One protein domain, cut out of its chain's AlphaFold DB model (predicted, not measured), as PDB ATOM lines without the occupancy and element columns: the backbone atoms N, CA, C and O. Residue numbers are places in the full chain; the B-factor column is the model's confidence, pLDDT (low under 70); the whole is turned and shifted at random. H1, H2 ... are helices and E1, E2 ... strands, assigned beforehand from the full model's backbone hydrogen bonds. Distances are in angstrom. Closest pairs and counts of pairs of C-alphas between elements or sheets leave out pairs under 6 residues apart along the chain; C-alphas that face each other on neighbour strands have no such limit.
ATOM      1  N   ASP A   4      53.838 -28.163 -18.894       96.12
ATOM      2  CA  ASP A   4      54.270 -29.192 -19.849       96.12
ATOM      3  C   ASP A   4      53.189 -30.244 -20.103       96.12
ATOM      4  O   ASP A   4      52.965 -30.664 -21.237       96.12
ATOM      5  N   GLN A   5      52.467 -30.646 -19.053       97.38
ATOM      6  CA  GLN A   5      51.350 -31.584 -19.172       97.38
ATOM      7  C   GLN A   5      50.184 -30.976 -19.963       97.38
ATOM      8  O   GLN A   5      49.564 -31.683 -20.758       97.38
ATOM      9  N   ILE A   6      49.906 -29.678 -19.790       96.00
ATOM     10  CA  ILE A   6      48.898 -28.958 -20.583       96.00
ATOM     11  C   ILE A   6      49.327 -28.885 -22.051       96.00
ATOM     12  O   ILE A   6      48.553 -29.251 -22.933       96.00
ATOM     13  N   ASN A   7      50.567 -28.480 -22.317       96.50
ATOM     14  CA  ASN A   7      51.101 -28.380 -23.674       96.50
ATOM     15  C   ASN A   7      51.100 -29.738 -24.384       96.50
ATOM     16  O   ASN A   7      50.737 -29.824 -25.556       96.50
ATOM     17  N   LYS A   8      51.428 -30.818 -23.664       98.00
ATOM     18  CA  LYS A   8      51.341 -32.182 -24.195       98.00
ATOM     19  C   LYS A   8      49.902 -32.600 -24.492       98.00
ATOM     20  O   LYS A   8      49.665 -33.227 -25.517       98.00
ATOM     21  N   LEU A   9      48.943 -32.266 -23.626       98.38
ATOM     22  CA  LEU A   9      47.525 -32.543 -23.878       98.38
ATOM     23  C   LEU A   9      47.046 -31.846 -25.159       98.38
ATOM     24  O   LEU A   9      46.384 -32.472 -25.982       98.38
ATOM     25  N   VAL A  10      47.419 -30.579 -25.335       97.62
ATOM     26  CA  VAL A  10      47.095 -29.797 -26.532       97.62
ATOM     27  C   VAL A  10      47.733 -30.402 -27.783       97.62
ATOM     28  O   VAL A  10      47.030 -30.610 -28.765       97.62
ATOM     29  N   SER A  11      49.024 -30.749 -27.750       97.81
ATOM     30  CA  SER A  11      49.686 -31.313 -28.935       97.81
ATOM     31  C   SER A  11      49.119 -32.674 -29.336       97.81
ATOM     32  O   SER A  11      49.019 -32.970 -30.522       97.81
ATOM     33  N   LEU A  12      48.692 -33.491 -28.368       98.44
ATOM     34  CA  LEU A  12      47.962 -34.727 -28.647       98.44
ATOM     35  C   LEU A  12      46.607 -34.433 -29.302       98.44
ATOM     36  O   LEU A  12      46.239 -35.108 -30.257       98.44
ATOM     37  N   ALA A  13      45.864 -33.442 -28.803       97.62
ATOM     38  CA  ALA A  13      44.559 -33.070 -29.350       97.62
ATOM     39  C   ALA A  13      44.652 -32.569 -30.799       97.62
ATOM     40  O   ALA A  13      43.771 -32.846 -31.609       97.62
ATOM     41  N   GLU A  14      45.738 -31.873 -31.140       96.94
ATOM     42  CA  GLU A  14      45.988 -31.327 -32.478       96.94
ATOM     43  C   GLU A  14      46.277 -32.394 -33.537       96.94
ATOM     44  O   GLU A  14      46.060 -32.134 -34.718       96.94
ATOM     45  N   LYS A  15      46.656 -33.610 -33.123       97.88
ATOM     46  CA  LYS A  15      46.739 -34.778 -34.015       97.88
ATOM     47  C   LYS A  15      45.370 -35.289 -34.467       97.88
ATOM     48  O   LYS A  15      45.281 -36.053 -35.421       97.88
ATOM     49  N   LYS A  16      44.285 -34.886 -33.802       96.88
ATOM     50  CA  LYS A  16      42.910 -35.257 -34.164       96.88
ATOM     51  C   LYS A  16      42.740 -36.779 -34.323       96.88
ATOM     52  O   LYS A  16      43.132 -37.549 -33.447       96.88
ATOM     53  N   LEU A  17      42.167 -37.207 -35.448       95.62
ATOM     54  CA  LEU A  17      41.955 -38.610 -35.799       95.62
ATOM     55  C   LEU A  17      43.245 -39.338 -36.208       95.62
ATOM     56  O   LEU A  17      43.227 -40.565 -36.279       95.62
ATOM     57  N   GLU A  18      44.359 -38.636 -36.417       97.69
ATOM     58  CA  GLU A  18      45.662 -39.241 -36.738       97.69
ATOM     59  C   GLU A  18      46.385 -39.770 -35.491       97.69
ATOM     60  O   GLU A  18      47.352 -40.511 -35.609       97.69
ATOM     61  N   ALA A  19      45.920 -39.429 -34.283       97.81
ATOM     62  CA  ALA A  19      46.518 -39.920 -33.044       97.81
ATOM     63  C   ALA A  19      46.428 -41.451 -32.936       97.81
ATOM     64  O   ALA A  19      45.357 -42.043 -33.119       97.81
ATOM     65  N   GLU A  20      47.530 -42.093 -32.560       98.25
ATOM     66  CA  GLU A  20      47.559 -43.538 -32.330       98.25
ATOM     67  C   GLU A  20      46.806 -43.930 -31.051       98.25
ATOM     68  O   GLU A  20      46.599 -43.119 -30.146       98.25
ATOM     69  N   THR A  21      46.415 -45.202 -30.921       98.44
ATOM     70  CA  THR A  21      45.661 -45.690 -29.746       98.44
ATOM     71  C   THR A  21      46.360 -45.350 -28.422       98.44
ATOM     72  O   THR A  21      45.722 -44.891 -27.473       98.44
ATOM     73  N   THR A  22      47.683 -45.516 -28.351       98.44
ATOM     74  CA  THR A  22      48.485 -45.195 -27.156       98.44
ATOM     75  C   THR A  22      48.476 -43.698 -26.834       98.44
ATOM     76  O   THR A  22      48.425 -43.312 -25.662       98.44
ATOM     77  N   GLU A  23      48.452 -42.853 -27.860       98.69
ATOM     78  CA  GLU A  23      48.388 -41.396 -27.753       98.69
ATOM     79  C   GLU A  23      47.010 -40.926 -27.294       98.69
ATOM     80  O   GLU A  23      46.913 -40.068 -26.417       98.69
ATOM     81  N   VAL A  24      45.942 -41.547 -27.798       98.69
ATOM     82  CA  VAL A  24      44.568 -41.318 -27.331       98.69
ATOM     83  C   VAL A  24      44.418 -41.728 -25.861       98.69
ATOM     84  O   VAL A  24      43.830 -40.997 -25.062       98.69
ATOM     85  N   VAL A  25      45.012 -42.850 -25.442       98.50
ATOM     86  CA  VAL A  25      45.035 -43.247 -24.023       98.50
ATOM     87  C   VAL A  25      45.812 -42.236 -23.172       98.50
ATOM     88  O   VAL A  25      45.379 -41.908 -22.062       98.50
ATOM     89  N   GLN A  26      46.935 -41.709 -23.665       98.62
ATOM     90  CA  GLN A  26      47.682 -40.655 -22.975       98.62
ATOM     91  C   GLN A  26      46.864 -39.359 -22.862       98.62
ATOM     92  O   GLN A  26      46.800 -38.768 -21.780       98.62
ATOM     93  N   MET A  27      46.196 -38.958 -23.944       98.62
ATOM     94  CA  MET A  27      45.301 -37.803 -24.009       98.62
ATOM     95  C   MET A  27      44.187 -37.920 -22.964       98.62
ATOM     96  O   MET A  27      43.984 -37.000 -22.172       98.62
ATOM     97  N   TRP A  28      43.534 -39.083 -22.874       98.50
ATOM     98  CA  TRP A  28      42.529 -39.367 -21.848       98.50
ATOM     99  C   TRP A  28      43.078 -39.221 -20.426       98.50
ATOM    100  O   TRP A  28      42.443 -38.584 -19.586       98.50
ATOM    101  N   ARG A  29      44.255 -39.790 -20.129       98.56
ATOM    102  CA  ARG A  29      44.852 -39.715 -18.783       98.56
ATOM    103  C   ARG A  29      45.116 -38.270 -18.363       98.56
ATOM    104  O   ARG A  29      44.808 -37.902 -17.228       98.56
ATOM    105  N   LEU A  30      45.656 -37.462 -19.274       98.62
ATOM    106  CA  LEU A  30      45.922 -36.043 -19.040       98.62
ATOM    107  C   LEU A  30      44.621 -35.248 -18.865       98.62
ATOM    108  O   LEU A  30      44.501 -34.500 -17.897       98.62
ATOM    109  N   LEU A  31      43.616 -35.466 -19.720       98.25
ATOM    110  CA  LEU A  31      42.321 -34.790 -19.600       98.25
ATOM    111  C   LEU A  31      41.579 -35.177 -18.314       98.25
ATOM    112  O   LEU A  31      41.005 -34.315 -17.649       98.25
ATOM    113  N   LYS A  32      41.620 -36.454 -17.918       98.38
ATOM    114  CA  LYS A  32      41.060 -36.922 -16.643       98.38
ATOM    115  C   LYS A  32      41.744 -36.242 -15.460       98.38
ATOM    116  O   LYS A  32      41.055 -35.824 -14.536       98.38
ATOM    117  N   LYS A  33      43.078 -36.124 -15.485       98.44
ATOM    118  CA  LYS A  33      43.842 -35.421 -14.444       98.44
ATOM    119  C   LYS A  33      43.440 -33.948 -14.362       98.44
ATOM    120  O   LYS A  33      43.116 -33.485 -13.275       98.44
ATOM    121  N   LEU A  34      43.401 -33.255 -15.503       97.94
ATOM    122  CA  LEU A  34      42.954 -31.865 -15.589       97.94
ATOM    123  C   LEU A  34      41.542 -31.697 -15.014       97.94
ATOM    124  O   LEU A  34      41.326 -30.867 -14.140       97.94
ATOM    125  N   SER A  35      40.601 -32.532 -15.458       97.75
ATOM    126  CA  SER A  35      39.209 -32.484 -15.003       97.75
ATOM    127  C   SER A  35      39.105 -32.719 -13.497       97.75
ATOM    128  O   SER A  35      38.376 -32.010 -12.818       97.75
ATOM    129  N   ASN A  36      39.855 -33.682 -12.956       98.25
ATOM    130  CA  ASN A  36      39.881 -33.952 -11.521       98.25
ATOM    131  C   ASN A  36      40.342 -32.721 -10.725       98.25
ATOM    132  O   ASN A  36      39.669 -32.316  -9.787       98.25
ATOM    133  N   GLU A  37      41.463 -32.109 -11.111       97.94
ATOM    134  CA  GLU A  37      41.979 -30.908 -10.442       97.94
ATOM    135  C   GLU A  37      41.008 -29.723 -10.547       97.94
ATOM    136  O   GLU A  37      40.757 -29.052  -9.550       97.94
ATOM    137  N   MET A  38      40.421 -29.498 -11.726       97.69
ATOM    138  CA  MET A  38      39.466 -28.409 -11.944       97.69
ATOM    139  C   MET A  38      38.197 -28.573 -11.105       97.69
ATOM    140  O   MET A  38      37.718 -27.602 -10.525       97.69
ATOM    141  N   LEU A  39      37.645 -29.786 -11.030       98.00
ATOM    142  CA  LEU A  39      36.405 -30.033 -10.294       98.00
ATOM    143  C   LEU A  39      36.616 -29.998  -8.780       98.00
ATOM    144  O   LEU A  39      35.809 -29.403  -8.072       98.00
ATOM    145  N   LEU A  40      37.717 -30.562  -8.282       98.12
ATOM    146  CA  LEU A  40      38.065 -30.436  -6.865       98.12
ATOM    147  C   LEU A  40      38.331 -28.970  -6.491       98.12
ATOM    148  O   LEU A  40      37.837 -28.497  -5.473       98.12
ATOM    149  N   GLY A  41      39.044 -28.225  -7.345       97.31
ATOM    150  CA  GLY A  41      39.288 -26.792  -7.151       97.31
ATOM    151  C   GLY A  41      38.018 -25.934  -7.192       97.31
ATOM    152  O   GLY A  41      37.977 -24.879  -6.566       97.31
ATOM    153  N   ALA A  42      36.969 -26.394  -7.877       96.69
ATOM    154  CA  ALA A  42      35.651 -25.759  -7.893       96.69
ATOM    155  C   ALA A  42      34.784 -26.095  -6.660       96.69
ATOM    156  O   ALA A  42      33.663 -25.603  -6.556       96.69
ATOM    157  N   GLY A  43      35.283 -26.920  -5.730       97.25
ATOM    158  CA  GLY A  43      34.598 -27.263  -4.480       97.25
ATOM    159  C   GLY A  43      33.724 -28.518  -4.539       97.25
ATOM    160  O   GLY A  43      33.024 -28.807  -3.568       97.25
ATOM    161  N   PHE A  44      33.758 -29.288  -5.631       97.44
ATOM    162  CA  PHE A  44      33.095 -30.593  -5.676       97.44
ATOM    163  C   PHE A  44      33.859 -31.621  -4.836       97.44
ATOM    164  O   PHE A  44      35.089 -31.608  -4.768       97.44
ATOM    165  N   SER A  45      33.141 -32.554  -4.214       98.00
ATOM    166  CA  SER A  45      33.756 -33.591  -3.386       98.00
ATOM    167  C   SER A  45      34.468 -34.655  -4.227       98.00
ATOM    168  O   SER A  45      34.052 -34.992  -5.339       98.00
ATOM    169  N   GLU A  46      35.491 -35.297  -3.654       97.94
ATOM    170  CA  GLU A  46      36.172 -36.433  -4.295       97.94
ATOM    171  C   GLU A  46      35.207 -37.556  -4.686       97.94
ATOM    172  O   GLU A  46      35.382 -38.215  -5.712       97.94
ATOM    173  N   ARG A  47      34.161 -37.769  -3.877       97.56
ATOM    174  CA  ARG A  47      33.131 -38.774  -4.139       97.56
ATOM    175  C   ARG A  47      32.358 -38.461  -5.420       97.56
ATOM    176  O   ARG A  47      32.185 -39.365  -6.237       97.56
ATOM    177  N   GLU A  48      31.900 -37.224  -5.587       97.50
ATOM    178  CA  GLU A  48      31.162 -36.777  -6.779       97.50
ATOM    179  C   GLU A  48      32.044 -36.875  -8.030       97.50
ATOM    180  O   GLU A  48      31.667 -37.506  -9.021       97.50
ATOM    181  N   VAL A  49      33.276 -36.360  -7.950       98.00
ATOM    182  CA  VAL A  49      34.248 -36.401  -9.053       98.00
ATOM    183  C   VAL A  49      34.572 -37.847  -9.455       98.00
ATOM    184  O   VAL A  49      34.532 -38.206 -10.637       98.00
ATOM    185  N   LYS A  50      34.808 -38.736  -8.479       97.38
ATOM    186  CA  LYS A  50      35.044 -40.170  -8.718       97.38
ATOM    187  C   LYS A  50      33.836 -40.866  -9.347       97.38
ATOM    188  O   LYS A  50      34.016 -41.737 -10.209       97.38
ATOM    189  N   ALA A  51      32.621 -40.516  -8.932       95.12
ATOM    190  CA  ALA A  51      31.402 -41.093  -9.487       95.12
ATOM    191  C   ALA A  51      31.229 -40.709 -10.966       95.12
ATOM    192  O   ALA A  51      30.962 -41.578 -11.800       95.12
ATOM    193  N   MET A  52      31.493 -39.448 -11.318       96.19
ATOM    194  CA  MET A  52      31.485 -38.981 -12.706       96.19
ATOM    195  C   MET A  52      32.576 -39.656 -13.554       96.19
ATOM    196  O   MET A  52      32.298 -40.145 -14.650       96.19
ATOM    197  N   HIS A  53      33.807 -39.779 -13.047       96.81
ATOM    198  CA  HIS A  53      34.868 -40.508 -13.755       96.81
ATOM    199  C   HIS A  53      34.494 -41.968 -14.032       96.81
ATOM    200  O   HIS A  53      34.723 -42.467 -15.138       96.81
ATOM    201  N   THR A  54      33.899 -42.640 -13.041       95.06
ATOM    202  CA  THR A  54      33.372 -44.004 -13.193       95.06
ATOM    203  C   THR A  54      32.300 -44.044 -14.278       95.06
ATOM    204  O   THR A  54      32.383 -44.879 -15.176       95.06
ATOM    205  N   LYS A  55      31.352 -43.096 -14.268       94.88
ATOM    206  CA  LYS A  55      30.302 -42.982 -15.287       94.88
ATOM    207  C   LYS A  55      30.882 -42.852 -16.695       94.88
ATOM    208  O   LYS A  55      30.467 -43.599 -17.575       94.88
ATOM    209  N   PHE A  56      31.849 -41.961 -16.922       97.00
ATOM    210  CA  PHE A  56      32.438 -41.772 -18.256       97.00
ATOM    211  C   PHE A  56      33.247 -42.983 -18.710       97.00
ATOM    212  O   PHE A  56      33.211 -43.345 -19.884       97.00
ATOM    213  N   ASN A  57      33.941 -43.653 -17.790       95.56
ATOM    214  CA  ASN A  57      34.612 -44.916 -18.085       95.56
ATOM    215  C   ASN A  57      33.631 -46.022 -18.485       95.56
ATOM    216  O   ASN A  57      33.826 -46.688 -19.500       95.56
ATOM    217  N   ASP A  58      32.566 -46.187 -17.708       93.00
ATOM    218  CA  ASP A  58      31.570 -47.227 -17.935       93.00
ATOM    219  C   ASP A  58      30.699 -46.960 -19.165       93.00
ATOM    220  O   ASP A  58      30.213 -47.907 -19.778       93.00
ATOM    221  N   ALA A  59      30.473 -45.694 -19.518       93.38
ATOM    222  CA  ALA A  59      29.675 -45.309 -20.675       93.38
ATOM    223  C   ALA A  59      30.490 -45.270 -21.978       93.38
ATOM    224  O   ALA A  59      29.954 -45.614 -23.033       93.38
ATOM    225  N   GLY A  60      31.757 -44.845 -21.909       96.00
ATOM    226  CA  GLY A  60      32.650 -44.738 -23.064       96.00
ATOM    227  C   GLY A  60      33.349 -46.061 -23.366       96.00
ATOM    228  O   GLY A  60      32.999 -46.768 -24.304       96.00
ATOM    229  N   ARG A  61      34.314 -46.454 -22.528       95.38
ATOM    230  CA  ARG A  61      35.189 -47.610 -22.806       95.38
ATOM    231  C   ARG A  61      34.513 -48.967 -22.656       95.38
ATOM    232  O   ARG A  61      34.945 -49.932 -23.288       95.38
ATOM    233  N   ARG A  62      33.493 -49.067 -21.806       93.31
ATOM    234  CA  ARG A  62      32.824 -50.333 -21.485       93.31
ATOM    235  C   ARG A  62      31.437 -50.395 -22.106       93.31
ATOM    236  O   ARG A  62      30.797 -49.377 -22.349       93.31
ATOM    237  N   SER A  63      30.962 -51.610 -22.350       89.81
ATOM    238  CA  SER A  63      29.582 -51.829 -22.770       89.81
ATOM    239  C   SER A  63      28.594 -51.532 -21.639       89.81
ATOM    240  O   SER A  63      28.938 -51.527 -20.449       89.81
ATOM    241  N   ALA A  64      27.322 -51.377 -22.009       83.31
ATOM    242  CA  ALA A  64      26.233 -51.645 -21.078       83.31
ATOM    243  C   ALA A  64      26.288 -53.119 -20.604       83.31
ATOM    244  O   ALA A  64      26.927 -53.951 -21.266       83.31
ATOM    245  N   PRO A  65      25.653 -53.466 -19.470       77.81
ATOM    246  CA  PRO A  65      25.453 -54.864 -19.098       77.81
ATOM    247  C   PRO A  65      24.814 -55.641 -20.260       77.81
ATOM    248  O   PRO A  65      23.809 -55.199 -20.810       77.81
ATOM    249  N   TRP A  66      25.425 -56.756 -20.668       67.69
ATOM    250  CA  TRP A  66      25.041 -57.479 -21.896       67.69
ATOM    251  C   TRP A  66      24.553 -58.918 -21.666       67.69
ATOM    252  O   TRP A  66      24.111 -59.568 -22.608       67.69
ATOM    253  N   LYS A  67      24.602 -59.417 -20.425       67.12
ATOM    254  CA  LYS A  67      23.998 -60.701 -20.022       67.12
ATOM    255  C   LYS A  67      22.743 -60.427 -19.202       67.12
ATOM    256  O   LYS A  67      22.697 -59.437 -18.476       67.12
ATOM    257  N   ALA A  68      21.769 -61.331 -19.288       59.72
ATOM    258  CA  ALA A  68      20.476 -61.210 -18.613       59.72
ATOM    259  C   ALA A  68      20.555 -61.316 -17.074       59.72
ATOM    260  O   ALA A  68      19.715 -60.753 -16.378       59.72
ATOM    261  N   PHE A  69      21.575 -61.995 -16.534       59.94
ATOM    262  CA  PHE A  69      21.697 -62.299 -15.104       59.94
ATOM    263  C   PHE A  69      23.088 -61.965 -14.564       59.94
ATOM    264  O   PHE A  69      24.074 -61.967 -15.309       59.94
ATOM    265  N   SER A  70      23.171 -61.687 -13.258       57.34
ATOM    266  CA  SER A  70      24.457 -61.444 -12.597       57.34
ATOM    267  C   SER A  70      25.304 -62.699 -12.627       57.34
ATOM    268  O   SER A  70      24.812 -63.783 -12.324       57.34
ATOM    269  N   GLN A  71      26.601 -62.542 -12.878       59.03
ATOM    270  CA  GLN A  71      27.560 -63.602 -12.571       59.03
ATOM    271  C   GLN A  71      27.961 -63.618 -11.088       59.03
ATOM    272  O   GLN A  71      28.517 -64.606 -10.630       59.03
ATOM    273  N   LYS A  72      27.679 -62.543 -10.333       57.22
ATOM    274  CA  LYS A  72      27.949 -62.473  -8.887       57.22
ATOM    275  C   LYS A  72      26.811 -63.037  -8.037       57.22
ATOM    276  O   LYS A  72      27.085 -63.612  -6.993       57.22
ATOM    277  N   VAL A  73      25.558 -62.847  -8.457       57.19
ATOM    278  CA  VAL A  73      24.363 -63.303  -7.724       57.19
ATOM    279  C   VAL A  73      23.364 -63.955  -8.696       57.19
ATOM    280  O   VAL A  73      22.652 -63.233  -9.404       57.19
ATOM    281  N   PRO A  74      23.296 -65.298  -8.756       57.78
ATOM    282  CA  PRO A  74      22.364 -66.006  -9.632       57.78
ATOM    283  C   PRO A  74      20.909 -65.536  -9.445       57.78
ATOM    284  O   PRO A  74      20.455 -65.348  -8.321       57.78
ATOM    285  N   GLY A  75      20.177 -65.327 -10.545       58.19
ATOM    286  CA  GLY A  75      18.741 -64.998 -10.532       58.19
ATOM    287  C   GLY A  75      18.365 -63.524 -10.308       58.19
ATOM    288  O   GLY A  75      17.200 -63.176 -10.484       58.19
ATOM    289  N   ARG A  76      19.310 -62.629  -9.983       52.56
ATOM    290  CA  ARG A  76      19.014 -61.192  -9.818       52.56
ATOM    291  C   ARG A  76      18.934 -60.470 -11.179       52.56
ATOM    292  O   ARG A  76      19.914 -60.547 -11.936       52.56
ATOM    293  N   PRO A  77      17.840 -59.730 -11.481       55.78
ATOM    294  CA  PRO A  77      17.784 -58.833 -12.636       55.78
ATOM    295  C   PRO A  77      18.961 -57.859 -12.601       55.78
ATOM    296  O   PRO A  77      19.244 -57.273 -11.556       55.78
ATOM    297  N   GLN A  78      19.671 -57.721 -13.720       62.53
ATOM    298  CA  GLN A  78      20.898 -56.932 -13.754       62.53
ATOM    299  C   GLN A  78      20.653 -55.434 -13.657       62.53
ATOM    300  O   GLN A  78      19.907 -54.861 -14.448       62.53
ATOM    301  N   ASP A  79      21.377 -54.789 -12.744       54.09
ATOM    302  CA  ASP A  79      21.563 -53.345 -12.755       54.09
ATOM    303  C   ASP A  79      22.968 -52.961 -13.261       54.09
ATOM    304  O   ASP A  79      23.874 -53.781 -13.436       54.09
ATOM    305  N   GLY A  80      23.180 -51.670 -13.519       52.12
ATOM    306  CA  GLY A  80      24.476 -51.167 -13.979       52.12
ATOM    307  C   GLY A  80      25.650 -51.385 -13.008       52.12
ATOM    308  O   GLY A  80      26.784 -51.163 -13.438       52.12
ATOM    309  N   LYS A  81      25.402 -51.782 -11.747       52.16
ATOM    310  CA  LYS A  81      26.402 -52.044 -10.694       52.16
ATOM    311  C   LYS A  81      26.851 -53.511 -10.655       52.16
ATOM    312  O   LYS A  81      27.932 -53.788 -10.140       52.16
ATOM    313  N   ASP A  82      26.081 -54.433 -11.227       51.28
ATOM    314  CA  ASP A  82      26.284 -55.881 -11.079       51.28
ATOM    315  C   ASP A  82      27.420 -56.489 -11.943       51.28
ATOM    316  O   ASP A  82      27.660 -57.698 -11.924       51.28
ATOM    317  N   GLY A  83      28.212 -55.657 -12.629       56.56
ATOM    318  CA  GLY A  83      29.596 -56.004 -12.981       56.56
ATOM    319  C   GLY A  83      29.835 -56.756 -14.294       56.56
ATOM    320  O   GLY A  83      30.995 -56.939 -14.651       56.56
ATOM    321  N   ASN A  84      28.812 -57.111 -15.076       70.19
ATOM    322  CA  ASN A  84      29.012 -57.751 -16.385       70.19
ATOM    323  C   ASN A  84      29.180 -56.731 -17.533       70.19
ATOM    324  O   ASN A  84      28.463 -56.732 -18.536       70.19
ATOM    325  N   ARG A  85      30.139 -55.823 -17.356       84.44
ATOM    326  CA  ARG A  85      30.583 -54.877 -18.382       84.44
ATOM    327  C   ARG A  85      31.994 -55.253 -18.793       84.44
ATOM    328  O   ARG A  85      32.870 -55.360 -17.934       84.44
ATOM    329  N   MET A  86      32.238 -55.359 -20.086       90.00
ATOM    330  CA  MET A  86      33.584 -55.540 -20.624       90.00
ATOM    331  C   MET A  86      33.951 -54.360 -21.509       90.00
ATOM    332  O   MET A  86      33.088 -53.587 -21.933       90.00
ATOM    333  N   ASN A  87      35.247 -54.199 -21.734       95.12
ATOM    334  CA  ASN A  87      35.743 -53.206 -22.669       95.12
ATOM    335  C   ASN A  87      35.187 -53.481 -24.071       95.12
ATOM    336  O   ASN A  87      35.108 -54.635 -24.491       95.12
ATOM    337  N   ARG A  88      34.787 -52.427 -24.787       96.38
ATOM    338  CA  ARG A  88      34.087 -52.550 -26.078       96.38
ATOM    339  C   ARG A  88      34.907 -53.262 -27.153       96.38
ATOM    340  O   ARG A  88      34.341 -54.002 -27.947       96.38
ATOM    341  N   TRP A  89      36.228 -53.107 -27.126       97.62
ATOM    342  CA  TRP A  89      37.143 -53.741 -28.081       97.62
ATOM    343  C   TRP A  89      37.380 -55.232 -27.826       97.62
ATOM    344  O   TRP A  89      38.079 -55.873 -28.598       97.62
ATOM    345  N   LEU A  90      36.820 -55.782 -26.744       96.12
ATOM    346  CA  LEU A  90      36.866 -57.215 -26.457       96.12
ATOM    347  C   LEU A  90      35.651 -57.968 -27.021       96.12
ATOM    348  O   LEU A  90      35.574 -59.182 -26.872       96.12
ATOM    349  N   PHE A  91      34.670 -57.266 -27.596       94.44
ATOM    350  CA  PHE A  91      33.590 -57.911 -28.342       94.44
ATOM    351  C   PHE A  91      34.073 -58.315 -29.738       94.44
ATOM    352  O   PHE A  91      35.013 -57.729 -30.267       94.44
ATOM    353  N   GLU A  92      33.366 -59.254 -30.364       95.56
ATOM    354  CA  GLU A  92      33.540 -59.534 -31.789       95.56
ATOM    355  C   GLU A  92      33.251 -58.281 -32.631       95.56
ATOM    356  O   GLU A  92      32.260 -57.598 -32.348       95.56
ATOM    357  N   PRO A  93      34.027 -57.987 -33.694       96.44
ATOM    358  CA  PRO A  93      33.832 -56.791 -34.520       96.44
ATOM    359  C   PRO A  93      32.412 -56.616 -35.080       96.44
ATOM    360  O   PRO A  93      31.919 -55.498 -35.250       96.44
ATOM    361  N   SER A  94      31.716 -57.725 -35.337       94.88
ATOM    362  CA  SER A  94      30.332 -57.730 -35.817       94.88
ATOM    363  C   SER A  94      29.313 -57.331 -34.743       94.88
ATOM    364  O   SER A  94      28.238 -56.829 -35.073       94.88
ATOM    365  N   HIS A  95      29.637 -57.485 -33.457       94.31
ATOM    366  CA  HIS A  95      28.716 -57.256 -32.350       94.31
ATOM    367  C   HIS A  95      28.355 -55.768 -32.194       94.31
ATOM    368  O   HIS A  95      29.208 -54.887 -32.272       94.31
ATOM    369  N   LYS A  96      27.089 -55.457 -31.886       93.81
ATOM    370  CA  LYS A  96      26.587 -54.069 -31.765       93.81
ATOM    371  C   LYS A  96      27.299 -53.208 -30.710       93.81
ATOM    372  O   LYS A  96      27.348 -51.991 -30.824       93.81
ATOM    373  N   GLN A  97      27.837 -53.836 -29.661       94.19
ATOM    374  CA  GLN A  97      28.577 -53.141 -28.596       94.19
ATOM    375  C   GLN A  97      30.062 -52.926 -28.927       94.19
ATOM    376  O   GLN A  97      30.731 -52.230 -28.158       94.19
ATOM    377  N   TYR A  98      30.562 -53.521 -30.017       96.44
ATOM    378  CA  TYR A  98      31.953 -53.387 -30.426       96.44
ATOM    379  C   TYR A  98      32.287 -51.951 -30.822       96.44
ATOM    380  O   TYR A  98      31.516 -51.267 -31.499       96.44
ATOM    381  N   ALA A  99      33.467 -51.532 -30.391       98.00
ATOM    382  CA  ALA A  99      34.178 -50.353 -30.851       98.00
ATOM    383  C   ALA A  99      35.668 -50.606 -30.637       98.00
ATOM    384  O   ALA A  99      36.037 -51.309 -29.691       98.00
ATOM    385  N   THR A 100      36.517 -50.024 -31.481       98.44
ATOM    386  CA  THR A 100      37.967 -50.118 -31.292       98.44
ATOM    387  C   THR A 100      38.373 -49.469 -29.962       98.44
ATOM    388  O   THR A 100      37.639 -48.650 -29.398       98.44
ATOM    389  N   GLU A 101      39.548 -49.818 -29.423       98.50
ATOM    390  CA  GLU A 101      40.034 -49.166 -28.198       98.50
ATOM    391  C   GLU A 101      40.188 -47.652 -28.400       98.50
ATOM    392  O   GLU A 101      39.844 -46.874 -27.505       98.50
ATOM    393  N   LYS A 102      40.642 -47.245 -29.591       98.56
ATOM    394  CA  LYS A 102      40.755 -45.846 -30.000       98.56
ATOM    395  C   LYS A 102      39.399 -45.145 -29.948       98.56
ATOM    396  O   LYS A 102      39.265 -44.179 -29.200       98.56
ATOM    397  N   ASP A 103      38.385 -45.666 -30.637       98.62
ATOM    398  CA  ASP A 103      37.059 -45.034 -30.699       98.62
ATOM    399  C   ASP A 103      36.396 -44.969 -29.326       98.62
ATOM    400  O   ASP A 103      35.924 -43.913 -28.904       98.62
ATOM    401  N   ALA A 104      36.415 -46.071 -28.574       98.56
ATOM    402  CA  ALA A 104      35.806 -46.120 -27.249       98.56
ATOM    403  C   ALA A 104      36.497 -45.162 -26.256       98.56
ATOM    404  O   ALA A 104      35.852 -44.602 -25.363       98.56
ATOM    405  N   THR A 105      37.807 -44.943 -26.416       98.75
ATOM    406  CA  THR A 105      38.558 -43.969 -25.613       98.75
ATOM    407  C   THR A 105      38.291 -42.535 -26.079       98.75
ATOM    408  O   THR A 105      38.101 -41.665 -25.231       98.75
ATOM    409  N   LEU A 106      38.183 -42.275 -27.385       98.81
ATOM    410  CA  LEU A 106      37.772 -40.968 -27.915       98.81
ATOM    411  C   LEU A 106      36.360 -40.584 -27.452       98.81
ATOM    412  O   LEU A 106      36.149 -39.447 -27.035       98.81
ATOM    413  N   VAL A 107      35.415 -41.529 -27.420       98.75
ATOM    414  CA  VAL A 107      34.074 -41.299 -26.857       98.75
ATOM    415  C   VAL A 107      34.153 -40.951 -25.369       98.75
ATOM    416  O   VAL A 107      33.501 -40.015 -24.909       98.75
ATOM    417  N   GLN A 108      34.993 -41.650 -24.598       98.56
ATOM    418  CA  GLN A 108      35.210 -41.291 -23.198       98.56
ATOM    419  C   GLN A 108      35.765 -39.864 -23.060       98.56
ATOM    420  O   GLN A 108      35.276 -39.114 -22.220       98.56
ATOM    421  N   ILE A 109      36.762 -39.483 -23.865       98.75
ATOM    422  CA  ILE A 109      37.333 -38.126 -23.888       98.75
ATOM    423  C   ILE A 109      36.243 -37.102 -24.224       98.75
ATOM    424  O   ILE A 109      36.106 -36.112 -23.508       98.75
ATOM    425  N   ARG A 110      35.413 -37.373 -25.236       98.69
ATOM    426  CA  ARG A 110      34.265 -36.537 -25.612       98.69
ATOM    427  C   ARG A 110      33.329 -36.282 -24.428       98.69
ATOM    428  O   ARG A 110      32.922 -35.143 -24.237       98.69
ATOM    429  N   TYR A 111      33.068 -37.269 -23.570       98.75
ATOM    430  CA  TYR A 111      32.244 -37.066 -22.367       98.75
ATOM    431  C   TYR A 111      32.876 -36.126 -21.339       98.75
ATOM    432  O   TYR A 111      32.168 -35.308 -20.757       98.75
ATOM    433  N   TYR A 112      34.196 -36.188 -21.139       98.62
ATOM    434  CA  TYR A 112      34.890 -35.205 -20.300       98.62
ATOM    435  C   TYR A 112      34.754 -33.792 -20.870       98.62
ATOM    436  O   TYR A 112      34.453 -32.859 -20.133       98.62
ATOM    437  N   LEU A 113      34.941 -33.640 -22.182       98.56
ATOM    438  CA  LEU A 113      34.848 -32.351 -22.870       98.56
ATOM    439  C   LEU A 113      33.432 -31.766 -22.797       98.56
ATOM    440  O   LEU A 113      33.266 -30.587 -22.490       98.56
ATOM    441  N   GLN A 114      32.413 -32.599 -23.016       98.56
ATOM    442  CA  GLN A 114      31.005 -32.229 -22.877       98.56
ATOM    443  C   GLN A 114      30.678 -31.808 -21.442       98.56
ATOM    444  O   GLN A 114      30.075 -30.760 -21.243       98.56
ATOM    445  N   ALA A 115      31.144 -32.554 -20.436       98.38
ATOM    446  CA  ALA A 115      30.949 -32.201 -19.031       98.38
ATOM    447  C   ALA A 115      31.643 -30.888 -18.636       98.38
ATOM    448  O   ALA A 115      31.058 -30.074 -17.932       98.38
ATOM    449  N   LEU A 116      32.855 -30.634 -19.139       98.19
ATOM    450  CA  LEU A 116      33.550 -29.351 -18.961       98.19
ATOM    451  C   LEU A 116      32.908 -28.190 -19.742       98.19
ATOM    452  O   LEU A 116      33.306 -27.043 -19.561       98.19
ATOM    453  N   SER A 117      31.922 -28.484 -20.592       98.50
ATOM    454  CA  SER A 117      31.146 -27.498 -21.347       98.50
ATOM    455  C   SER A 117      29.713 -27.326 -20.824       98.50
ATOM    456  O   SER A 117      28.946 -26.532 -21.363       98.50
ATOM    457  N   MET A 118      29.323 -28.070 -19.787       98.56
ATOM    458  CA  MET A 118      28.028 -27.918 -19.119       98.56
ATOM    459  C   MET A 118      27.960 -26.590 -18.353       98.56
ATOM    460  O   MET A 118      28.986 -25.985 -18.024       98.56
ATOM    461  N   ILE A 119      26.748 -26.130 -18.037       97.75
ATOM    462  CA  ILE A 119      26.565 -25.021 -17.092       97.75
ATOM    463  C   ILE A 119      27.186 -25.415 -15.746       97.75
ATOM    464  O   ILE A 119      27.214 -26.589 -15.380       97.75
ATOM    465  N   SER A 120      27.721 -24.429 -15.025       97.25
ATOM    466  CA  SER A 120      28.428 -24.607 -13.746       97.25
ATOM    467  C   SER A 120      29.773 -25.338 -13.844       97.25
ATOM    468  O   SER A 120      30.408 -25.578 -12.817       97.25
ATOM    469  N   ALA A 121      30.250 -25.677 -15.047       97.88
ATOM    470  CA  ALA A 121      31.602 -26.189 -15.212       97.88
ATOM    471  C   ALA A 121      32.656 -25.106 -14.896       97.88
ATOM    472  O   ALA A 121      32.465 -23.931 -15.230       97.88
ATOM    473  N   PRO A 122      33.796 -25.465 -14.280       97.06
ATOM    474  CA  PRO A 122      34.909 -24.538 -14.110       97.06
ATOM    475  C   PRO A 122      35.512 -24.134 -15.462       97.06
ATOM    476  O   PRO A 122      35.614 -24.941 -16.388       97.06
ATOM    477  N   LYS A 123      35.968 -22.881 -15.569       95.94
ATOM    478  CA  LYS A 123      36.641 -22.376 -16.776       95.94
ATOM    479  C   LYS A 123      37.977 -23.091 -16.986       95.94
ATOM    480  O   LYS A 123      38.734 -23.292 -16.037       95.94
ATOM    481  N   LEU A 124      38.287 -23.428 -18.238       95.12
ATOM    482  CA  LEU A 124      39.578 -24.013 -18.599       95.12
ATOM    483  C   LEU A 124      40.743 -23.069 -18.252       95.12
ATOM    484  O   LEU A 124      40.626 -21.860 -18.463       95.12
ATOM    485  N   PRO A 125      41.888 -23.609 -17.796       92.62
ATOM    486  CA  PRO A 125      43.020 -22.800 -17.347       92.62
ATOM    487  C   PRO A 125      43.788 -22.129 -18.491       92.62
ATOM    488  O   PRO A 125      44.513 -21.168 -18.257       92.62
ATOM    489  N   VAL A 126      43.664 -22.637 -19.725       92.50
ATOM    490  CA  VAL A 126      44.418 -22.141 -20.886       92.50
ATOM    491  C   VAL A 126      43.486 -21.951 -22.085       92.50
ATOM    492  O   VAL A 126      42.789 -22.900 -22.451       92.50
ATOM    493  N   PRO A 127      43.501 -20.780 -22.756       91.81
ATOM    494  CA  PRO A 127      42.630 -20.501 -23.900       91.81
ATOM    495  C   PRO A 127      42.726 -21.525 -25.037       91.81
ATOM    496  O   PRO A 127      41.705 -21.911 -25.593       91.81
ATOM    497  N   ARG A 128      43.928 -22.030 -25.346       94.38
ATOM    498  CA  ARG A 128      44.142 -22.998 -26.440       94.38
ATOM    499  C   ARG A 128      43.385 -24.317 -26.240       94.38
ATOM    500  O   ARG A 128      42.983 -24.938 -27.216       94.38
ATOM    501  N   LEU A 129      43.122 -24.727 -24.993       94.50
ATOM    502  CA  LEU A 129      42.327 -25.931 -24.715       94.50
ATOM    503  C   LEU A 129      40.863 -25.789 -25.155       94.50
ATOM    504  O   LEU A 129      40.226 -26.799 -25.445       94.50
ATOM    505  N   LYS A 130      40.341 -24.558 -25.239       94.31
ATOM    506  CA  LYS A 130      38.958 -24.292 -25.657       94.31
ATOM    507  C   LYS A 130      38.697 -24.722 -27.099       94.31
ATOM    508  O   LYS A 130      37.593 -25.153 -27.418       94.31
ATOM    509  N   THR A 131      39.707 -24.609 -27.962       96.56
ATOM    510  CA  THR A 131      39.583 -24.865 -29.404       96.56
ATOM    511  C   THR A 131      40.279 -26.149 -29.850       96.56
ATOM    512  O   THR A 131      39.802 -26.793 -30.780       96.56
ATOM    513  N   ALA A 132      41.339 -26.592 -29.161       97.38
ATOM    514  CA  ALA A 132      42.111 -27.783 -29.539       97.38
ATOM    515  C   ALA A 132      41.267 -29.070 -29.660       97.38
ATOM    516  O   ALA A 132      41.606 -29.970 -30.424       97.38
ATOM    517  N   PHE A 133      40.152 -29.142 -28.929       97.56
ATOM    518  CA  PHE A 133      39.243 -30.288 -28.903       97.56
ATOM    519  C   PHE A 133      37.933 -30.088 -29.677       97.56
ATOM    520  O   PHE A 133      37.079 -30.973 -29.643       97.56
ATOM    521  N   GLN A 134      37.751 -28.970 -30.389       96.69
ATOM    522  CA  GLN A 134      36.508 -28.691 -31.126       96.69
ATOM    523  C   GLN A 134      36.137 -29.800 -32.109       96.69
ATOM    524  O   GLN A 134      34.971 -30.160 -32.214       96.69
ATOM    525  N   TRP A 135      37.132 -30.386 -32.775       97.44
ATOM    526  CA  TRP A 135      36.929 -31.498 -33.705       97.44
ATOM    527  C   TRP A 135      36.295 -32.728 -33.035       97.44
ATOM    528  O   TRP A 135      35.568 -33.466 -33.689       97.44
ATOM    529  N   LEU A 136      36.561 -32.946 -31.740       98.00
ATOM    530  CA  LEU A 136      36.075 -34.100 -30.986       98.00
ATOM    531  C   LEU A 136      34.820 -33.788 -30.178       98.00
ATOM    532  O   LEU A 136      34.026 -34.691 -29.944       98.00
ATOM    533  N   ALA A 137      34.640 -32.553 -29.713       97.12
ATOM    534  CA  ALA A 137      33.463 -32.143 -28.948       97.12
ATOM    535  C   ALA A 137      32.299 -31.703 -29.850       97.12
ATOM    536  O   ALA A 137      31.146 -31.993 -29.542       97.12
ATOM    537  N   GLY A 138      32.604 -31.099 -31.002       96.38
ATOM    538  CA  GLY A 138      31.641 -30.452 -31.898       96.38
ATOM    539  C   GLY A 138      31.389 -28.975 -31.573       96.38
ATOM    540  O   GLY A 138      30.669 -28.308 -32.307       96.38
ATOM    541  N   HIS A 139      31.986 -28.451 -30.500       96.75
ATOM    542  CA  HIS A 139      31.796 -27.086 -30.006       96.75
ATOM    543  C   HIS A 139      33.037 -26.598 -29.243       96.75
ATOM    544  O   HIS A 139      33.948 -27.375 -28.942       96.75
ATOM    545  N   VAL A 140      33.102 -25.292 -28.956       97.00
ATOM    546  CA  VAL A 140      34.146 -24.696 -28.102       97.00
ATOM    547  C   VAL A 140      33.987 -25.229 -26.676       97.00
ATOM    548  O   VAL A 140      32.878 -25.246 -26.154       97.00
ATOM    549  N   ILE A 141      35.079 -25.605 -26.011       97.81
ATOM    550  CA  ILE A 141      35.012 -26.073 -24.620       97.81
ATOM    551  C   ILE A 141      34.892 -24.880 -23.669       97.81
ATOM    552  O   ILE A 141      35.892 -24.337 -23.193       97.81
ATOM    553  N   GLU A 142      33.659 -24.461 -23.404       97.25
ATOM    554  CA  GLU A 142      33.323 -23.384 -22.475       97.25
ATOM    555  C   GLU A 142      32.075 -23.728 -21.653       97.25
ATOM    556  O   GLU A 142      31.167 -24.378 -22.175       97.25
ATOM    557  N   PRO A 143      31.993 -23.294 -20.380       98.00
ATOM    558  CA  PRO A 143      30.811 -23.536 -19.561       98.00
ATOM    559  C   PRO A 143      29.541 -22.986 -20.218       98.00
ATOM    560  O   PRO A 143      29.479 -21.809 -20.565       98.00
ATOM    561  N   GLY A 144      28.532 -23.844 -20.363       97.69
ATOM    562  CA  GLY A 144      27.263 -23.530 -21.022       97.69
ATOM    563  C   GLY A 144      27.252 -23.721 -22.541       97.69
ATOM    564  O   GLY A 144      26.191 -23.587 -23.138       97.69
ATOM    565  N   ALA A 145      28.377 -24.070 -23.173       97.88
ATOM    566  CA  ALA A 145      28.431 -24.322 -24.614       97.88
ATOM    567  C   ALA A 145      27.832 -25.680 -25.028       97.88
ATOM    568  O   ALA A 145      27.684 -25.942 -26.220       97.88
ATOM    569  N   TYR A 146      27.535 -26.563 -24.067       98.31
ATOM    570  CA  TYR A 146      26.962 -27.876 -24.334       98.31
ATOM    571  C   TYR A 146      25.499 -27.986 -23.909       98.31
ATOM    572  O   TYR A 146      25.147 -27.804 -22.738       98.31
ATOM    573  N   GLU A 147      24.671 -28.373 -24.872       98.19
ATOM    574  CA  GLU A 147      23.238 -28.580 -24.715       98.19
ATOM    575  C   GLU A 147      22.876 -30.060 -24.854       98.19
ATOM    576  O   GLU A 147      23.571 -30.854 -25.494       98.19
ATOM    577  N   ASP A 148      21.754 -30.431 -24.247       97.88
ATOM    578  CA  ASP A 148      21.137 -31.729 -24.439       97.88
ATOM    579  C   ASP A 148      20.763 -31.934 -25.918       97.88
ATOM    580  O   ASP A 148      19.981 -31.148 -26.451       97.88
ATOM    581  N   PRO A 149      21.226 -33.008 -26.582       95.31
ATOM    582  CA  PRO A 149      21.025 -33.168 -28.027       95.31
ATOM    583  C   PRO A 149      19.579 -33.388 -28.486       95.31
ATOM    584  O   PRO A 149      19.329 -33.388 -29.688       95.31
ATOM    585  N   ILE A 150      18.636 -33.623 -27.567       96.56
ATOM    586  CA  ILE A 150      17.217 -33.831 -27.894       96.56
ATOM    587  C   ILE A 150      16.397 -32.597 -27.545       96.56
ATOM    588  O   ILE A 150      15.609 -32.126 -28.356       96.56
ATOM    589  N   GLN A 151      16.548 -32.103 -26.319       96.25
ATOM    590  CA  GLN A 151      15.763 -30.986 -25.804       96.25
ATOM    591  C   GLN A 151      16.367 -29.627 -26.168       96.25
ATOM    592  O   GLN A 151      15.662 -28.633 -26.042       96.25
ATOM    593  N   LEU A 152      17.632 -29.584 -26.606       96.31
ATOM    594  CA  LEU A 152      18.378 -28.355 -26.913       96.31
ATOM    595  C   LEU A 152      18.360 -27.364 -25.744       96.31
ATOM    596  O   LEU A 152      18.205 -26.159 -25.912       96.31
ATOM    597  N   ILE A 153      18.466 -27.907 -24.532       97.19
ATOM    598  CA  ILE A 153      18.582 -27.122 -23.308       97.19
ATOM    599  C   ILE A 153      19.966 -27.331 -22.707       97.19
ATOM    600  O   ILE A 153      20.484 -28.451 -22.756       97.19
ATOM    601  N   PRO A 154      20.558 -26.308 -22.081       97.50
ATOM    602  CA  PRO A 154      21.820 -26.482 -21.387       97.50
ATOM    603  C   PRO A 154      21.729 -27.540 -20.280       97.50
ATOM    604  O   PRO A 154      20.760 -27.588 -19.518       97.50
ATOM    605  N   ILE A 155      22.761 -28.376 -20.162       98.06
ATOM    606  CA  ILE A 155      22.887 -29.339 -19.059       98.06
ATOM    607  C   ILE A 155      23.721 -28.699 -17.948       98.06
ATOM    608  O   ILE A 155      24.779 -28.138 -18.222       98.06
ATOM    609  N   ASP A 156      23.277 -28.804 -16.694       97.81
ATOM    610  CA  ASP A 156      24.032 -28.347 -15.521       97.81
ATOM    611  C   ASP A 156      24.915 -29.476 -14.961       97.81
ATOM    612  O   ASP A 156      24.466 -30.603 -14.701       97.81
ATOM    613  N   LEU A 157      26.194 -29.166 -14.763       98.19
ATOM    614  CA  LEU A 157      27.191 -30.089 -14.245       98.19
ATOM    615  C   LEU A 157      26.955 -30.419 -12.771       98.19
ATOM    616  O   LEU A 157      27.163 -31.559 -12.359       98.19
ATOM    617  N   THR A 158      26.512 -29.447 -11.974       97.56
ATOM    618  CA  THR A 158      26.336 -29.604 -10.522       97.56
ATOM    619  C   THR A 158      25.371 -30.742 -10.164       97.56
ATOM    620  O   THR A 158      25.763 -31.638  -9.405       97.56
ATOM    621  N   PRO A 159      24.128 -30.788 -10.689       96.44
ATOM    622  CA  PRO A 159      23.235 -31.914 -10.445       96.44
ATOM    623  C   PRO A 159      23.758 -33.207 -11.082       96.44
ATOM    624  O   PRO A 159      23.569 -34.277 -10.510       96.44
ATOM    625  N   SER A 160      24.474 -33.124 -12.207       96.06
ATOM    626  CA  SER A 160      25.067 -34.293 -12.871       96.06
ATOM    627  C   SER A 160      26.183 -34.949 -12.051       96.06
ATOM    628  O   SER A 160      26.332 -36.170 -12.072       96.06
ATOM    629  N   LEU A 161      26.954 -34.165 -11.295       95.81
ATOM    630  CA  LEU A 161      27.981 -34.656 -10.374       95.81
ATOM    631  C   LEU A 161      27.375 -35.310  -9.129       95.81
ATOM    632  O   LEU A 161      27.848 -36.363  -8.696       95.81
ATOM    633  N   LYS A 162      26.307 -34.712  -8.588       95.31
ATOM    634  CA  LYS A 162      25.563 -35.232  -7.428       95.31
ATOM    635  C   LYS A 162      24.800 -36.512  -7.756       95.31
ATOM    636  O   LYS A 162      24.798 -37.452  -6.965       95.31
ATOM    637  N   GLU A 163      24.186 -36.560  -8.936       95.25
ATOM    638  CA  GLU A 163      23.443 -37.708  -9.448       95.25
ATOM    639  C   GLU A 163      23.891 -38.050 -10.881       95.25
ATOM    640  O   GLU A 163      23.257 -37.634 -11.855       95.25
ATOM    641  N   PRO A 164      24.956 -38.859 -11.055       93.00
ATOM    642  CA  PRO A 164      25.474 -39.237 -12.376       93.00
ATOM    643  C   PRO A 164      24.514 -40.049 -13.255       93.00
ATOM    644  O   PRO A 164      24.836 -40.352 -14.409       93.00
ATOM    645  N   ARG A 165      23.358 -40.485 -12.735       90.62
ATOM    646  CA  ARG A 165      22.301 -41.119 -13.542       90.62
ATOM    647  C   ARG A 165      21.377 -40.111 -14.214       90.62
ATOM    648  O   ARG A 165      20.638 -40.518 -15.107       90.62
ATOM    649  N   SER A 166      21.438 -38.837 -13.825       95.00
ATOM    650  CA  SER A 166      20.704 -37.752 -14.486       95.00
ATOM    651  C   SER A 166      21.161 -37.530 -15.929       95.00
ATOM    652  O   SER A 166      20.367 -37.074 -16.748       95.00
ATOM    653  N   ILE A 167      22.392 -37.931 -16.258       96.62
ATOM    654  CA  ILE A 167      22.935 -37.963 -17.617       96.62
ATOM    655  C   ILE A 167      23.225 -39.396 -18.064       96.62
ATOM    656  O   ILE A 167      23.631 -40.248 -17.274       96.62
ATOM    657  N   ASN A 168      23.056 -39.680 -19.347       95.44
ATOM    658  CA  ASN A 168      23.303 -40.968 -19.984       95.44
ATOM    659  C   ASN A 168      24.177 -40.799 -21.224       95.44
ATOM    660  O   ASN A 168      24.308 -39.705 -21.755       95.44
ATOM    661  N   SER A 169      24.770 -41.905 -21.673       95.94
ATOM    662  CA  SER A 169      25.322 -41.982 -23.023       95.94
ATOM    663  C   SER A 169      24.180 -42.299 -23.977       95.94
ATOM    664  O   SER A 169      23.552 -43.347 -23.829       95.94
ATOM    665  N   GLY A 170      23.934 -41.387 -24.910       96.31
ATOM    666  CA  GLY A 170      23.042 -41.563 -26.046       96.31
ATOM    667  C   GLY A 170      23.803 -41.816 -27.339       96.31
ATOM    668  O   GLY A 170      25.041 -41.745 -27.379       96.31
ATOM    669  N   HIS A 171      23.039 -42.084 -28.398       97.62
ATOM    670  CA  HIS A 171      23.549 -42.312 -29.748       97.62
ATOM    671  C   HIS A 171      22.656 -41.628 -30.785       97.62
ATOM    672  O   HIS A 171      21.441 -41.723 -30.665       97.62
ATOM    673  N   LEU A 172      23.215 -40.994 -31.822       96.69
ATOM    674  CA  LEU A 172      22.413 -40.390 -32.904       96.69
ATOM    675  C   LEU A 172      21.583 -41.462 -33.615       96.69
ATOM    676  O   LEU A 172      20.390 -41.277 -33.865       96.69
ATOM    677  N   VAL A 173      22.227 -42.597 -33.888       97.06
ATOM    678  CA  VAL A 173      21.629 -43.848 -34.343       97.06
ATOM    679  C   VAL A 173      21.838 -44.896 -33.244       97.06
ATOM    680  O   VAL A 173      22.992 -45.194 -32.911       97.06
ATOM    681  N   PRO A 174      20.765 -45.473 -32.673       96.12
ATOM    682  CA  PRO A 174      20.872 -46.502 -31.646       96.12
ATOM    683  C   PRO A 174      21.707 -47.704 -32.088       96.12
ATOM    684  O   PRO A 174      21.678 -48.116 -33.250       96.12
ATOM    685  N   LEU A 175      22.407 -48.325 -31.136       94.81
ATOM    686  CA  LEU A 175      23.235 -49.509 -31.406       94.81
ATOM    687  C   LEU A 175      22.406 -50.697 -31.928       94.81
ATOM    688  O   LEU A 175      22.883 -51.477 -32.745       94.81
ATOM    689  N   ASP A 176      21.145 -50.809 -31.497       92.75
ATOM    690  CA  ASP A 176      20.195 -51.831 -31.966       92.75
ATOM    691  C   ASP A 176      19.657 -51.562 -33.380       92.75
ATOM    692  O   ASP A 176      18.974 -52.403 -33.960       92.75
ATOM    693  N   ARG A 177      19.973 -50.396 -33.947       93.88
ATOM    694  CA  ARG A 177      19.535 -49.932 -35.271       93.88
ATOM    695  C   ARG A 177      20.717 -49.763 -36.231       93.88
ATOM    696  O   ARG A 177      20.639 -48.998 -37.183       93.88
ATOM    697  N   GLY A 178      21.824 -50.459 -35.969       93.88
ATOM    698  CA  GLY A 178      23.033 -50.416 -36.798       93.88
ATOM    699  C   GLY A 178      24.003 -49.278 -36.466       93.88
ATOM    700  O   GLY A 178      25.071 -49.202 -37.072       93.88
ATOM    701  N   GLY A 179      23.686 -48.425 -35.488       96.56
ATOM    702  CA  GLY A 179      24.619 -47.425 -34.980       96.56
ATOM    703  C   GLY A 179      25.845 -48.055 -34.314       96.56
ATOM    704  O   GLY A 179      25.805 -49.183 -33.818       96.56
ATOM    705  N   ARG A 180      26.957 -47.313 -34.277       97.06
ATOM    706  CA  ARG A 180      28.224 -47.758 -33.672       97.06
ATOM    707  C   ARG A 180      28.661 -46.842 -32.540       97.06
ATOM    708  O   ARG A 180      28.303 -45.668 -32.506       97.06
ATOM    709  N   HIS A 181      29.430 -47.372 -31.595       97.81
ATOM    710  CA  HIS A 181      29.932 -46.587 -30.469       97.81
ATOM    711  C   HIS A 181      31.221 -45.843 -30.849       97.81
ATOM    712  O   HIS A 181      32.317 -46.239 -30.463       97.81
ATOM    713  N   VAL A 182      31.057 -44.777 -31.629       97.94
ATOM    714  CA  VAL A 182      32.129 -43.919 -32.157       97.94
ATOM    715  C   VAL A 182      31.860 -42.448 -31.803       97.94
ATOM    716  O   VAL A 182      30.707 -42.118 -31.491       97.94
ATOM    717  N   PRO A 183      32.875 -41.562 -31.807       97.62
ATOM    718  CA  PRO A 183      32.732 -40.171 -31.360       97.62
ATOM    719  C   PRO A 183      31.639 -39.370 -32.070       97.62
ATOM    720  O   PRO A 183      30.980 -38.545 -31.443       97.62
ATOM    721  N   GLU A 184      31.408 -39.640 -33.351       96.69
ATOM    722  CA  GLU A 184      30.426 -38.941 -34.183       96.69
ATOM    723  C   GLU A 184      28.993 -39.364 -33.845       96.69
ATOM    724  O   GLU A 184      28.055 -38.603 -34.061       96.69
ATOM    725  N   ASN A 185      28.814 -40.569 -33.296       98.06
ATOM    726  CA  ASN A 185      27.500 -41.111 -32.968       98.06
ATOM    727  C   ASN A 185      27.160 -40.956 -31.482       98.06
ATOM    728  O   ASN A 185      25.988 -40.832 -31.153       98.06
ATOM    729  N   ALA A 186      28.145 -40.993 -30.579       98.00
ATOM    730  CA  ALA A 186      27.921 -41.030 -29.134       98.00
ATOM    731  C   ALA A 186      28.034 -39.649 -28.459       98.00
ATOM    732  O   ALA A 186      28.905 -38.833 -28.768       98.00
ATOM    733  N   PHE A 187      27.171 -39.394 -27.476       97.88
ATOM    734  CA  PHE A 187      27.136 -38.132 -26.726       97.88
ATOM    735  C   PHE A 187      26.539 -38.318 -25.326       97.88
ATOM    736  O   PHE A 187      25.889 -39.328 -25.050       97.88
ATOM    737  N   LEU A 188      26.757 -37.348 -24.437       97.94
ATOM    738  CA  LEU A 188      26.004 -37.238 -23.193       97.94
ATOM    739  C   LEU A 188      24.611 -36.651 -23.457       97.94
ATOM    740  O   LEU A 188      24.397 -35.844 -24.348       97.94
ATOM    741  N   MET A 189      23.621 -37.066 -22.691       97.81
ATOM    742  CA  MET A 189      22.278 -36.495 -22.772       97.81
ATOM    743  C   MET A 189      21.579 -36.655 -21.435       97.81
ATOM    744  O   MET A 189      21.955 -37.512 -20.635       97.81
ATOM    745  N   LEU A 190      20.535 -35.881 -21.196       98.06
ATOM    746  CA  LEU A 190      19.688 -36.040 -20.027       98.06
ATOM    747  C   LEU A 190      19.002 -37.410 -20.044       98.06
ATOM    748  O   LEU A 190      18.614 -37.941 -21.086       98.06
ATOM    749  N   HIS A 191      18.794 -37.977 -18.859       95.81
ATOM    750  CA  HIS A 191      18.121 -39.261 -18.686       95.81
ATOM    751  C   HIS A 191      16.753 -39.287 -19.375       95.81
ATOM    752  O   HIS A 191      16.431 -40.232 -20.094       95.81
ATOM    753  N   ARG A 192      15.976 -38.213 -19.194       95.94
ATOM    754  CA  ARG A 192      14.661 -38.044 -19.816       95.94
ATOM    755  C   ARG A 192      14.759 -38.002 -21.339       95.94
ATOM    756  O   ARG A 192      13.958 -38.642 -22.008       95.94
ATOM    757  N   SER A 193      15.755 -37.312 -21.887       97.50
ATOM    758  CA  SER A 193      16.007 -37.276 -23.330       97.50
ATOM    759  C   SER A 193      16.305 -38.664 -23.885       97.50
ATOM    760  O   SER A 193      15.747 -39.050 -24.908       97.50
ATOM    761  N   ASN A 194      17.105 -39.456 -23.167       95.75
ATOM    762  CA  ASN A 194      17.385 -40.840 -23.543       95.75
ATOM    763  C   ASN A 194      16.116 -41.713 -23.526       95.75
ATOM    764  O   ASN A 194      15.945 -42.574 -24.383       95.75
ATOM    765  N   GLN A 195      15.213 -41.493 -22.564       94.75
ATOM    766  CA  GLN A 195      13.915 -42.179 -22.516       94.75
ATOM    767  C   GLN A 195      12.993 -41.763 -23.666       94.75
ATOM    768  O   GLN A 195      12.340 -42.624 -24.247       94.75
ATOM    769  N   MET A 196      12.949 -40.468 -24.003       96.56
ATOM    770  CA  MET A 196      12.158 -39.962 -25.132       96.56
ATOM    771  C   MET A 196      12.642 -40.543 -26.458       96.56
ATOM    772  O   MET A 196      11.825 -40.970 -27.269       96.56
ATOM    773  N   GLN A 197      13.960 -40.592 -26.662       96.88
ATOM    774  CA  GLN A 197      14.548 -41.175 -27.863       96.88
ATOM    775  C   GLN A 197      14.257 -42.678 -27.980       96.88
ATOM    776  O   GLN A 197      13.909 -43.158 -29.060       96.88
ATOM    777  N   GLY A 198      14.381 -43.435 -26.886       94.19
ATOM    778  CA  GLY A 198      14.162 -44.879 -26.905       94.19
ATOM    779  C   GLY A 198      15.067 -45.574 -27.932       94.19
ATOM    780  O   GLY A 198      16.286 -45.427 -27.886       94.19
TER     781      GLY A 198
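Overview. This is residues 4 to 198 of the 228 residues of an uncharacterized protein of Blastocatellia bacterium (UniProt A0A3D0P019). Three helices, H2, H3 and H4, lie side by side as an up-and-down bundle, each running against the one before it; a small two-strand ribbon, E1 and E2, packs on H3 and H4, and H8 covers the ribbon on the side away from them. H1 packs on H2, short H5 packs on H1 and short H6 on H4, H7 crosses near the first part of H3, and the long stretch with no named element, residues 61 to 100, reaches out as far as 31 A from the mean of the C-alphas. The 195 printed residues hold, in order, seven named helices, two antiparallel strands and H8; the class is mostly helix, though under half of the residues are in named elements. The whole is compact, with a radius of gyration of the C-alphas of 16.4 A and spans of 51 by 35 by 30 A.

Arrangement. Start with H1, residues 4 to 14; its Leu 9 touches Met 27 of H2, residues 21 to 41, C-alphas 5.7 A apart, at a steep tilt of 53 degrees. H3, residues 46 to 60, forms a helical hairpin with H2, at a shallow tilt of 28 degrees; the closest C-alphas, Asn 36 and Val 49, are 6.6 A apart. H4, residues 101 to 115, touches H2 the same way at 22 degrees, a shallow tilt, closest at C-alphas 21 and 102, 4.9 A. H3 and H4 also form a helical hairpin, closest at C-alphas 60 and 108, 4.3 A. H5, residues 127 to 132, touches H1, closest at C-alphas 132 and 13, 5.8 A. H6, residues 134 to 137, touches H4, closest at C-alphas 137 and 110, 5.6 A. H7, residues 157 to 162, touches H3 about perpendicular, at 76 degrees, closest at C-alphas 161 and 48, 5.2 A. Look next at the hairpin of E1, residues 167 to 171, and E2, residues 186 to 190: N 168 and O 189 are 2.8 A apart, within hydrogen-bond range. C-alphas 111 of H4 and 188 of E2, their closest, are 6.3 A apart. H8, residues 191 to 197, has its closest C-alpha to E1 at 191, 5.1 A from 167. Every O i to N i+4 pair is within hydrogen-bond range in H1, H2, H3, H4, H7 and H8; H5 has 1 of 2, and H6 is too short for one.

Along the chain. Find C-alpha 4 at (54.270, -29.192, -19.849), where H1 begins. H2 spans 30.1 A, H3 20.8 A and H4 21.3 A. H8 ends at C-alpha 197, (14.548, -41.175, -27.863).

Size, cuts and confidence. The printed part has no cut. The C-alphas of Gly 75 and Pro 127, the two farthest apart, are 52.2 A apart. H3 to H4, H4 to H5, H6 to H7 and E1 to E2 are long links. Confidence is under 70 at residues 66 to 83.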